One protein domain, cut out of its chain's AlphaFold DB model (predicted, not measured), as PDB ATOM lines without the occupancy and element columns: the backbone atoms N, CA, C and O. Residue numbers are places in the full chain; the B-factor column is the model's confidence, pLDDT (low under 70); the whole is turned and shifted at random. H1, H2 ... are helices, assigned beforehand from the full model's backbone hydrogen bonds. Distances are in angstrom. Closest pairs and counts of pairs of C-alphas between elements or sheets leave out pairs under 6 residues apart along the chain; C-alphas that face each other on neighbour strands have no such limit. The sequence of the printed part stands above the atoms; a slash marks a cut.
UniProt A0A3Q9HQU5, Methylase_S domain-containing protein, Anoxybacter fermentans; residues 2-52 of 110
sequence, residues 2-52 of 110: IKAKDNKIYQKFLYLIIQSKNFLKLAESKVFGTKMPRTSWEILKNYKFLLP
ATOM      1  N   ILE A   2     140.112  87.395 199.388       74.81
ATOM      2  CA  ILE A   2     138.692  87.295 199.021       74.81
ATOM      3  C   ILE A   2     137.871  87.859 200.186       74.81
ATOM      4  O   ILE A   2     138.065  87.453 201.334       74.81
ATOM      5  N   LYS A   3     137.001  88.829 199.899       80.31
ATOM      6  CA  LYS A   3     136.152  89.493 200.893       80.31
ATOM      7  C   LYS A   3     134.689  89.196 200.599       80.31
ATOM      8  O   LYS A   3     134.292  89.157 199.435       80.31
ATOM      9  N   ALA A   4     133.904  89.002 201.652       80.94
ATOM     10  CA  ALA A   4     132.457  88.954 201.517       80.94
ATOM     11  C   ALA A   4     131.942  90.341 201.106       80.94
ATOM     12  O   ALA A   4     132.407  91.354 201.625       80.94
ATOM     13  N   LYS A   5     130.998  90.383 200.159       77.88
ATOM     14  CA  LYS A   5     130.339  91.632 199.746       77.88
ATOM     15  C   LYS A   5     129.304  92.095 200.779       77.88
ATOM     16  O   LYS A   5     129.097  93.291 200.929       77.88
ATOM     17  N   ASP A   6     128.701  91.149 201.498       77.69
ATOM     18  CA  ASP A   6     127.639  91.386 202.473       77.69
ATOM     19  C   ASP A   6     128.099  91.087 203.904       77.69
ATOM     20  O   ASP A   6     128.847  90.138 204.148       77.69
ATOM     21  N   ASN A   7     127.530  91.806 204.878       79.88
ATOM     22  CA  ASN A   7     127.757  91.591 206.317       79.88
ATOM     23  C   ASN A   7     127.153  90.281 206.866       79.88
ATOM     24  O   ASN A   7     127.176  90.042 208.070       79.88
ATOM     25  N   LYS A   8     126.607  89.416 206.004       86.38
ATOM     26  CA  LYS A   8     126.022  88.120 206.387       86.38
ATOM     27  C   LYS A   8     127.068  87.028 206.627       86.38
ATOM     28  O   LYS A   8     126.738  85.984 207.188       86.38
ATOM     29  N   ILE A   9     128.306  87.245 206.178       90.00
ATOM     30  CA  ILE A   9     129.379  86.251 206.242       90.00
ATOM     31  C   ILE A   9     130.512  86.785 207.110       90.00
ATOM     32  O   ILE A   9     131.109  87.823 206.822       90.00
ATOM     33  N   TYR A  10     130.861  86.035 208.148       91.75
ATOM     34  CA  TYR A  10     132.026  86.322 208.963       91.75
ATOM     35  C   TYR A  10     133.310  86.052 208.167       91.75
ATOM     36  O   TYR A  10     133.537  84.954 207.659       91.75
ATOM     37  N   GLN A  11     134.194  87.047 208.074       90.06
ATOM     38  CA  GLN A  11     135.375  86.987 207.202       90.06
ATOM     39  C   GLN A  11     136.310  85.801 207.503       90.06
ATOM     40  O   GLN A  11     136.864  85.211 206.574       90.06
ATOM     41  N   LYS A  12     136.492  85.431 208.779       90.88
ATOM     42  CA  LYS A  12     137.322  84.266 209.140       90.88
ATOM     43  C   LYS A  12     136.633  82.944 208.810       90.88
ATOM     44  O   LYS A  12     137.302  81.995 208.430       90.88
ATOM     45  N   PHE A  13     135.305  82.896 208.898       92.62
ATOM     46  CA  PHE A  13     134.546  81.728 208.467       92.62
ATOM     47  C   PHE A  13     134.701  81.507 206.956       92.62
ATOM     48  O   PHE A  13     135.001  80.398 206.528       92.62
ATOM     49  N   LEU A  14     134.629  82.574 206.151       91.00
ATOM     50  CA  LEU A  14     134.882  82.492 204.707       91.00
ATOM     51  C   LEU A  14     136.285  81.954 204.387       91.00
ATOM     52  O   LEU A  14     136.440  81.128 203.491       91.00
ATOM     53  N   TYR A  15     137.299  82.403 205.129       90.81
ATOM     54  CA  TYR A  15     138.665  81.892 204.993       90.81
ATOM     55  C   TYR A  15     138.735  80.377 205.235       90.81
ATOM     56  O   TYR A  15     139.312  79.660 204.420       90.81
ATOM     57  N   LEU A  16     138.071  79.882 206.283       91.88
ATOM     58  CA  LEU A  16     138.015  78.453 206.598       91.88
ATOM     59  C   LEU A  16     137.281  77.642 205.519       91.88
ATOM     60  O   LEU A  16     137.712  76.544 205.174       91.88
ATOM     61  N   ILE A  17     136.216  78.190 204.924       91.69
ATOM     62  CA  ILE A  17     135.504  77.544 203.809       91.69
ATOM     63  C   ILE A  17     136.406  77.402 202.578       91.69
ATOM     64  O   ILE A  17     136.438  76.332 201.972       91.69
ATOM     65  N   ILE A  18     137.173  78.439 202.235       89.56
ATOM     66  CA  ILE A  18     138.118  78.408 201.103       89.56
ATOM     67  C   ILE A  18     139.227  77.367 201.331       89.56
ATOM     68  O   ILE A  18     139.722  76.766 200.384       89.56
ATOM     69  N   GLN A  19     139.602  77.123 202.585       89.06
ATOM     70  CA  GLN A  19     140.582  76.095 202.947       89.06
ATOM     71  C   GLN A  19     139.990  74.696 203.104       89.06
ATOM     72  O   GLN A  19     140.726  73.723 203.274       89.06
ATOM     73  N   SER A  20     138.666  74.568 203.055       91.31
ATOM     74  CA  SER A  20     138.022  73.271 203.185       91.31
ATOM     75  C   SER A  20     138.425  72.346 202.034       91.31
ATOM     76  O   SER A  20     138.550  72.753 200.876       91.31
ATOM     77  N   LYS A  21     138.560  71.051 202.338       90.75
ATOM     78  CA  LYS A  21     138.899  70.020 201.343       90.75
ATOM     79  C   LYS A  21     137.926  70.007 200.165       90.75
ATOM     80  O   LYS A  21     138.333  69.751 199.041       90.75
ATOM     81  N   ASN A  22     136.651  70.300 200.414       90.81
ATOM     82  CA  ASN A  22     135.625  70.321 199.375       90.81
ATOM     83  C   ASN A  22     135.839  71.475 198.389       90.81
ATOM     84  O   ASN A  22     135.703  71.272 197.183       90.81
ATOM     85  N   PHE A  23     136.202  72.659 198.890       90.12
ATOM     86  CA  PHE A  23     136.526  73.804 198.046       90.12
ATOM     87  C   PHE A  23     137.796  73.548 197.229       90.12
ATOM     88  O   PHE A  23     137.795  73.745 196.013       90.12
ATOM     89  N   LEU A  24     138.852  73.038 197.872       88.00
ATOM     90  CA  LEU A  24     140.113  72.710 197.202       88.00
ATOM     91  C   LEU A  24     139.933  71.622 196.139       88.00
ATOM     92  O   LEU A  24     140.374  71.798 195.009       88.00
ATOM     93  N   LYS A  25     139.190  70.555 196.446       88.75
ATOM     94  CA  LYS A  25     138.888  69.485 195.488       88.75
ATOM     95  C   LYS A  25     138.115  70.004 194.277       88.75
ATOM     96  O   LYS A  25     138.387  69.584 193.154       88.75
ATOM     97  N   LEU A  26     137.155  70.914 194.480       86.38
ATOM     98  CA  LEU A  26     136.469  71.555 193.360       86.38
ATOM     99  C   LEU A  26     137.463  72.347 192.509       86.38
ATOM    100  O   LEU A  26     137.459  72.179 191.288       86.38
ATOM    101  N   ALA A  27     138.300  73.170 193.146       86.06
ATOM    102  CA  ALA A  27     139.295  73.978 192.456       86.06
ATOM    103  C   ALA A  27     140.216  73.092 191.606       86.06
ATOM    104  O   ALA A  27     140.285  73.285 190.397       86.06
ATOM    105  N   GLU A  28     140.799  72.054 192.207       84.62
ATOM    106  CA  GLU A  28     141.690  71.086 191.557       84.62
ATOM    107  C   GLU A  28     141.013  70.329 190.407       84.62
ATOM    108  O   GLU A  28     141.586  70.202 189.328       84.62
ATOM    109  N   SER A  29     139.769  69.876 190.588       81.38
ATOM    110  CA  SER A  29     139.032  69.136 189.547       81.38
ATOM    111  C   SER A  29     138.687  69.974 188.310       81.38
ATOM    112  O   SER A  29     138.341  69.427 187.262       81.38
ATOM    113  N   LYS A  30     138.734  71.303 188.437       76.56
ATOM    114  CA  LYS A  30     138.392  72.273 187.392       76.56
ATOM    115  C   LYS A  30     139.591  73.139 187.007       76.56
ATOM    116  O   LYS A  30     139.427  74.240 186.478       76.56
ATOM    117  N   VAL A  31     140.788  72.626 187.275       79.06
ATOM    118  CA  VAL A  31     142.047  73.178 186.798       79.06
ATOM    119  C   VAL A  31     142.178  72.939 185.295       79.06
ATOM    120  O   VAL A  31     142.025  71.820 184.809       79.06
ATOM    121  N   PHE A  32     142.542  73.993 184.572       70.12
ATOM    122  CA  PHE A  32     142.926  73.939 183.167       70.12
ATOM    123  C   PHE A  32     144.418  74.267 183.019       70.12
ATOM    124  O   PHE A  32     144.933  75.163 183.691       70.12
ATOM    125  N   GLY A  33     145.102  73.565 182.107       64.81
ATOM    126  CA  GLY A  33     146.524  73.758 181.799       64.81
ATOM    127  C   GLY A  33     147.454  72.797 182.550       64.81
ATOM    128  O   GLY A  33     147.370  72.648 183.763       64.81
ATOM    129  N   THR A  34     148.367  72.152 181.821       62.97
ATOM    130  CA  THR A  34     149.285  71.121 182.348       62.97
ATOM    131  C   THR A  34     150.531  71.696 183.022       62.97
ATOM    132  O   THR A  34     151.012  71.135 183.999       62.97
ATOM    133  N   LYS A  35     151.059  72.823 182.523       64.94
ATOM    134  CA  LYS A  35     152.271  73.478 183.060       64.94
ATOM    135  C   LYS A  35     151.991  74.621 184.040       64.94
ATOM    136  O   LYS A  35     152.858  74.958 184.835       64.94
ATOM    137  N   MET A  36     150.808  75.230 183.971       67.81
ATOM    138  CA  MET A  36     150.401  76.325 184.855       67.81
ATOM    139  C   MET A  36     148.912  76.156 185.179       67.81
ATOM    140  O   MET A  36     148.073  76.728 184.477       67.81
ATOM    141  N   PRO A  37     148.576  75.328 186.179       70.00
ATOM    142  CA  PRO A  37     147.196  75.019 186.510       70.00
ATOM    143  C   PRO A  37     146.447  76.290 186.926       70.00
ATOM    144  O   PRO A  37     146.832  76.970 187.879       70.00
ATOM    145  N   ARG A  38     145.380  76.639 186.201       76.88
ATOM    146  CA  ARG A  38     144.512  77.783 186.519       76.88
ATOM    147  C   ARG A  38     143.081  77.316 186.711       76.88
ATOM    148  O   ARG A  38     142.574  76.517 185.934       76.88
ATOM    149  N   THR A  39     142.420  77.855 187.727       80.25
ATOM    150  CA  THR A  39     140.986  77.638 187.949       80.25
ATOM    151  C   THR A  39     140.221  78.888 187.527       80.25
ATOM    152  O   THR A  39     140.663  80.004 187.806       80.25
ATOM    153  N   SER A  40     139.076  78.721 186.862       81.75
ATOM    154  CA  SER A  40     138.206  79.850 186.517       81.75
ATOM    155  C   SER A  40     137.527  80.426 187.763       81.75
ATOM    156  O   SER A  40     136.945  79.694 188.569       81.75
ATOM    157  N   TRP A  41     137.543  81.756 187.890       81.62
ATOM    158  CA  TRP A  41     136.836  82.476 188.953       81.62
ATOM    159  C   TRP A  41     135.329  82.230 188.938       81.62
ATOM    160  O   TRP A  41     134.707  82.233 189.998       81.62
ATOM    161  N   GLU A  42     134.740  81.986 187.769       84.12
ATOM    162  CA  GLU A  42     133.306  81.711 187.638       84.12
ATOM    163  C   GLU A  42     132.915  80.420 188.357       84.12
ATOM    164  O   GLU A  42     131.890  80.356 189.032       84.12
ATOM    165  N   ILE A  43     133.778  79.408 188.278       83.81
ATOM    166  CA  ILE A  43     133.567  78.115 188.929       83.81
ATOM    167  C   ILE A  43     133.651  78.280 190.446       83.81
ATOM    168  O   ILE A  43     132.771  77.813 191.169       83.81
ATOM    169  N   LEU A  44     134.675  78.990 190.926       86.25
ATOM    170  CA  LEU A  44     134.874  79.236 192.355       86.25
ATOM    171  C   LEU A  44     133.750  80.092 192.953       86.25
ATOM    172  O   LEU A  44     133.297  79.824 194.063       86.25
ATOM    173  N   LYS A  45     133.267  81.097 192.212       85.69
ATOM    174  CA  LYS A  45     132.169  81.979 192.639       85.69
ATOM    175  C   LYS A  45     130.841  81.233 192.783       85.69
ATOM    176  O   LYS A  45     130.033  81.600 193.629       85.69
ATOM    177  N   ASN A  46     130.630  80.192 191.980       87.50
ATOM    178  CA  ASN A  46     129.412  79.383 191.992       87.50
ATOM    179  C   ASN A  46     129.462  78.214 192.990       87.50
ATOM    180  O   ASN A  46     128.531  77.404 193.037       87.50
ATOM    181  N   TYR A  47     130.522  78.111 193.797       89.44
ATOM    182  CA  TYR A  47     130.609  77.110 194.851       89.44
ATOM    183  C   TYR A  47     129.516  77.321 195.904       89.44
ATOM    184  O   TYR A  47     129.387  78.396 196.492       89.44
ATOM    185  N   LYS A  48     128.741  76.267 196.166       90.00
ATOM    186  CA  LYS A  48     127.696  76.263 197.191       90.00
ATOM    187  C   LYS A  48     128.246  75.671 198.482       90.00
ATOM    188  O   LYS A  48     128.852  74.602 198.469       90.00
ATOM    189  N   PHE A  49     127.982  76.344 199.593       89.88
ATOM    190  CA  PHE A  49     128.328  75.889 200.935       89.88
ATOM    191  C   PHE A  49     127.190  76.208 201.904       89.88
ATOM    192  O   PHE A  49     126.323  77.035 201.616       89.88
ATOM    193  N   LEU A  50     127.193  75.532 203.050       90.19
ATOM    194  CA  LEU A  50     126.235  75.793 204.119       90.19
ATOM    195  C   LEU A  50     126.601  77.105 204.814       90.19
ATOM    196  O   LEU A  50     127.734  77.271 205.266       90.19
ATOM    197  N   LEU A  51     125.640  78.025 204.896       92.12
ATOM    198  CA  LEU A  51     125.814  79.315 205.557       92.12
ATOM    199  C   LEU A  51     125.013  79.333 206.870       92.12
ATOM    200  O   LEU A  51     123.827  79.666 206.838       92.12
ATOM    201  N   PRO A  52     125.628  78.968 208.010       93.50
ATOM    202  CA  PRO A  52     124.954  79.028 209.301       93.50
ATOM    203  C   PRO A  52     124.739  80.486 209.754       93.50
ATOM    204  O   PRO A  52     125.303  81.410 209.157       93.50
TER     205      PRO A  52
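This is residues 2 to 52 of the 110 residues of the protein "Methylase_S domain-containing protein" of Anoxybacter fermentans (UniProt A0A3Q9HQU5). What does the model look like? H1 and H2 follow one another nearly end to end, with a corner between them, and make one long side; beyond H2 the chain turns round in a loop, residues 30 to 40, and folds back through the short H3 and the stretch 46 to 52 toward the H1 end. Short antiparallel pairing of residues 31 to 32 with 38 to 39 ties the loop's two limbs. What is it made of? The 51 printed residues hold three named helices, H1, H2, H3 in chain order, and no named strand; the class is all helix, though under half of the residues, 23, are in named elements. How compact is it? It is elongated, 38 by 20 by 16 A, and only just loose, close to compact, with a radius of gyration of the C-alphas of 12.2 A.

Where are the longest helices? H1, residues 11 to 19, is 12.8 A long and begins at C-alpha 11, (135.375, 86.987, 207.202). H2, residues 21 to 29, is 11.8 A long. Where is the third? H3, residues 41 to 45, spans 6.0 A and ends at C-alpha 45, (132.169, 81.979, 192.639).

How does H1 stand to H2? They are close but not clearly touching, the closest C-alphas, of Ile 17 and Phe 23, being 6.9 A apart. They run the same way at a steep tilt of 53 degrees. Where is H3? It only just touches H2, with 3 pairs of C-alphas within 8 A, the closest those of Ala 27 and Leu 44 at 6.9 A. H1 and H3 are apart. Are the backbones helical? Every O i to N i+4 pair is within hydrogen-bond range in H1, H2 and H3.

How large is it? The two C-alphas farthest apart, of Asn 7 and Lys 35, are 38.3 A apart. Which link is long? H2 to H3, with 11 residues; H1 to H2 is tight, and the printed part has no cut. Where is confidence low? Residues 33 to 36 are under 70 in pLDDT; the mean of the printed part is 84.0.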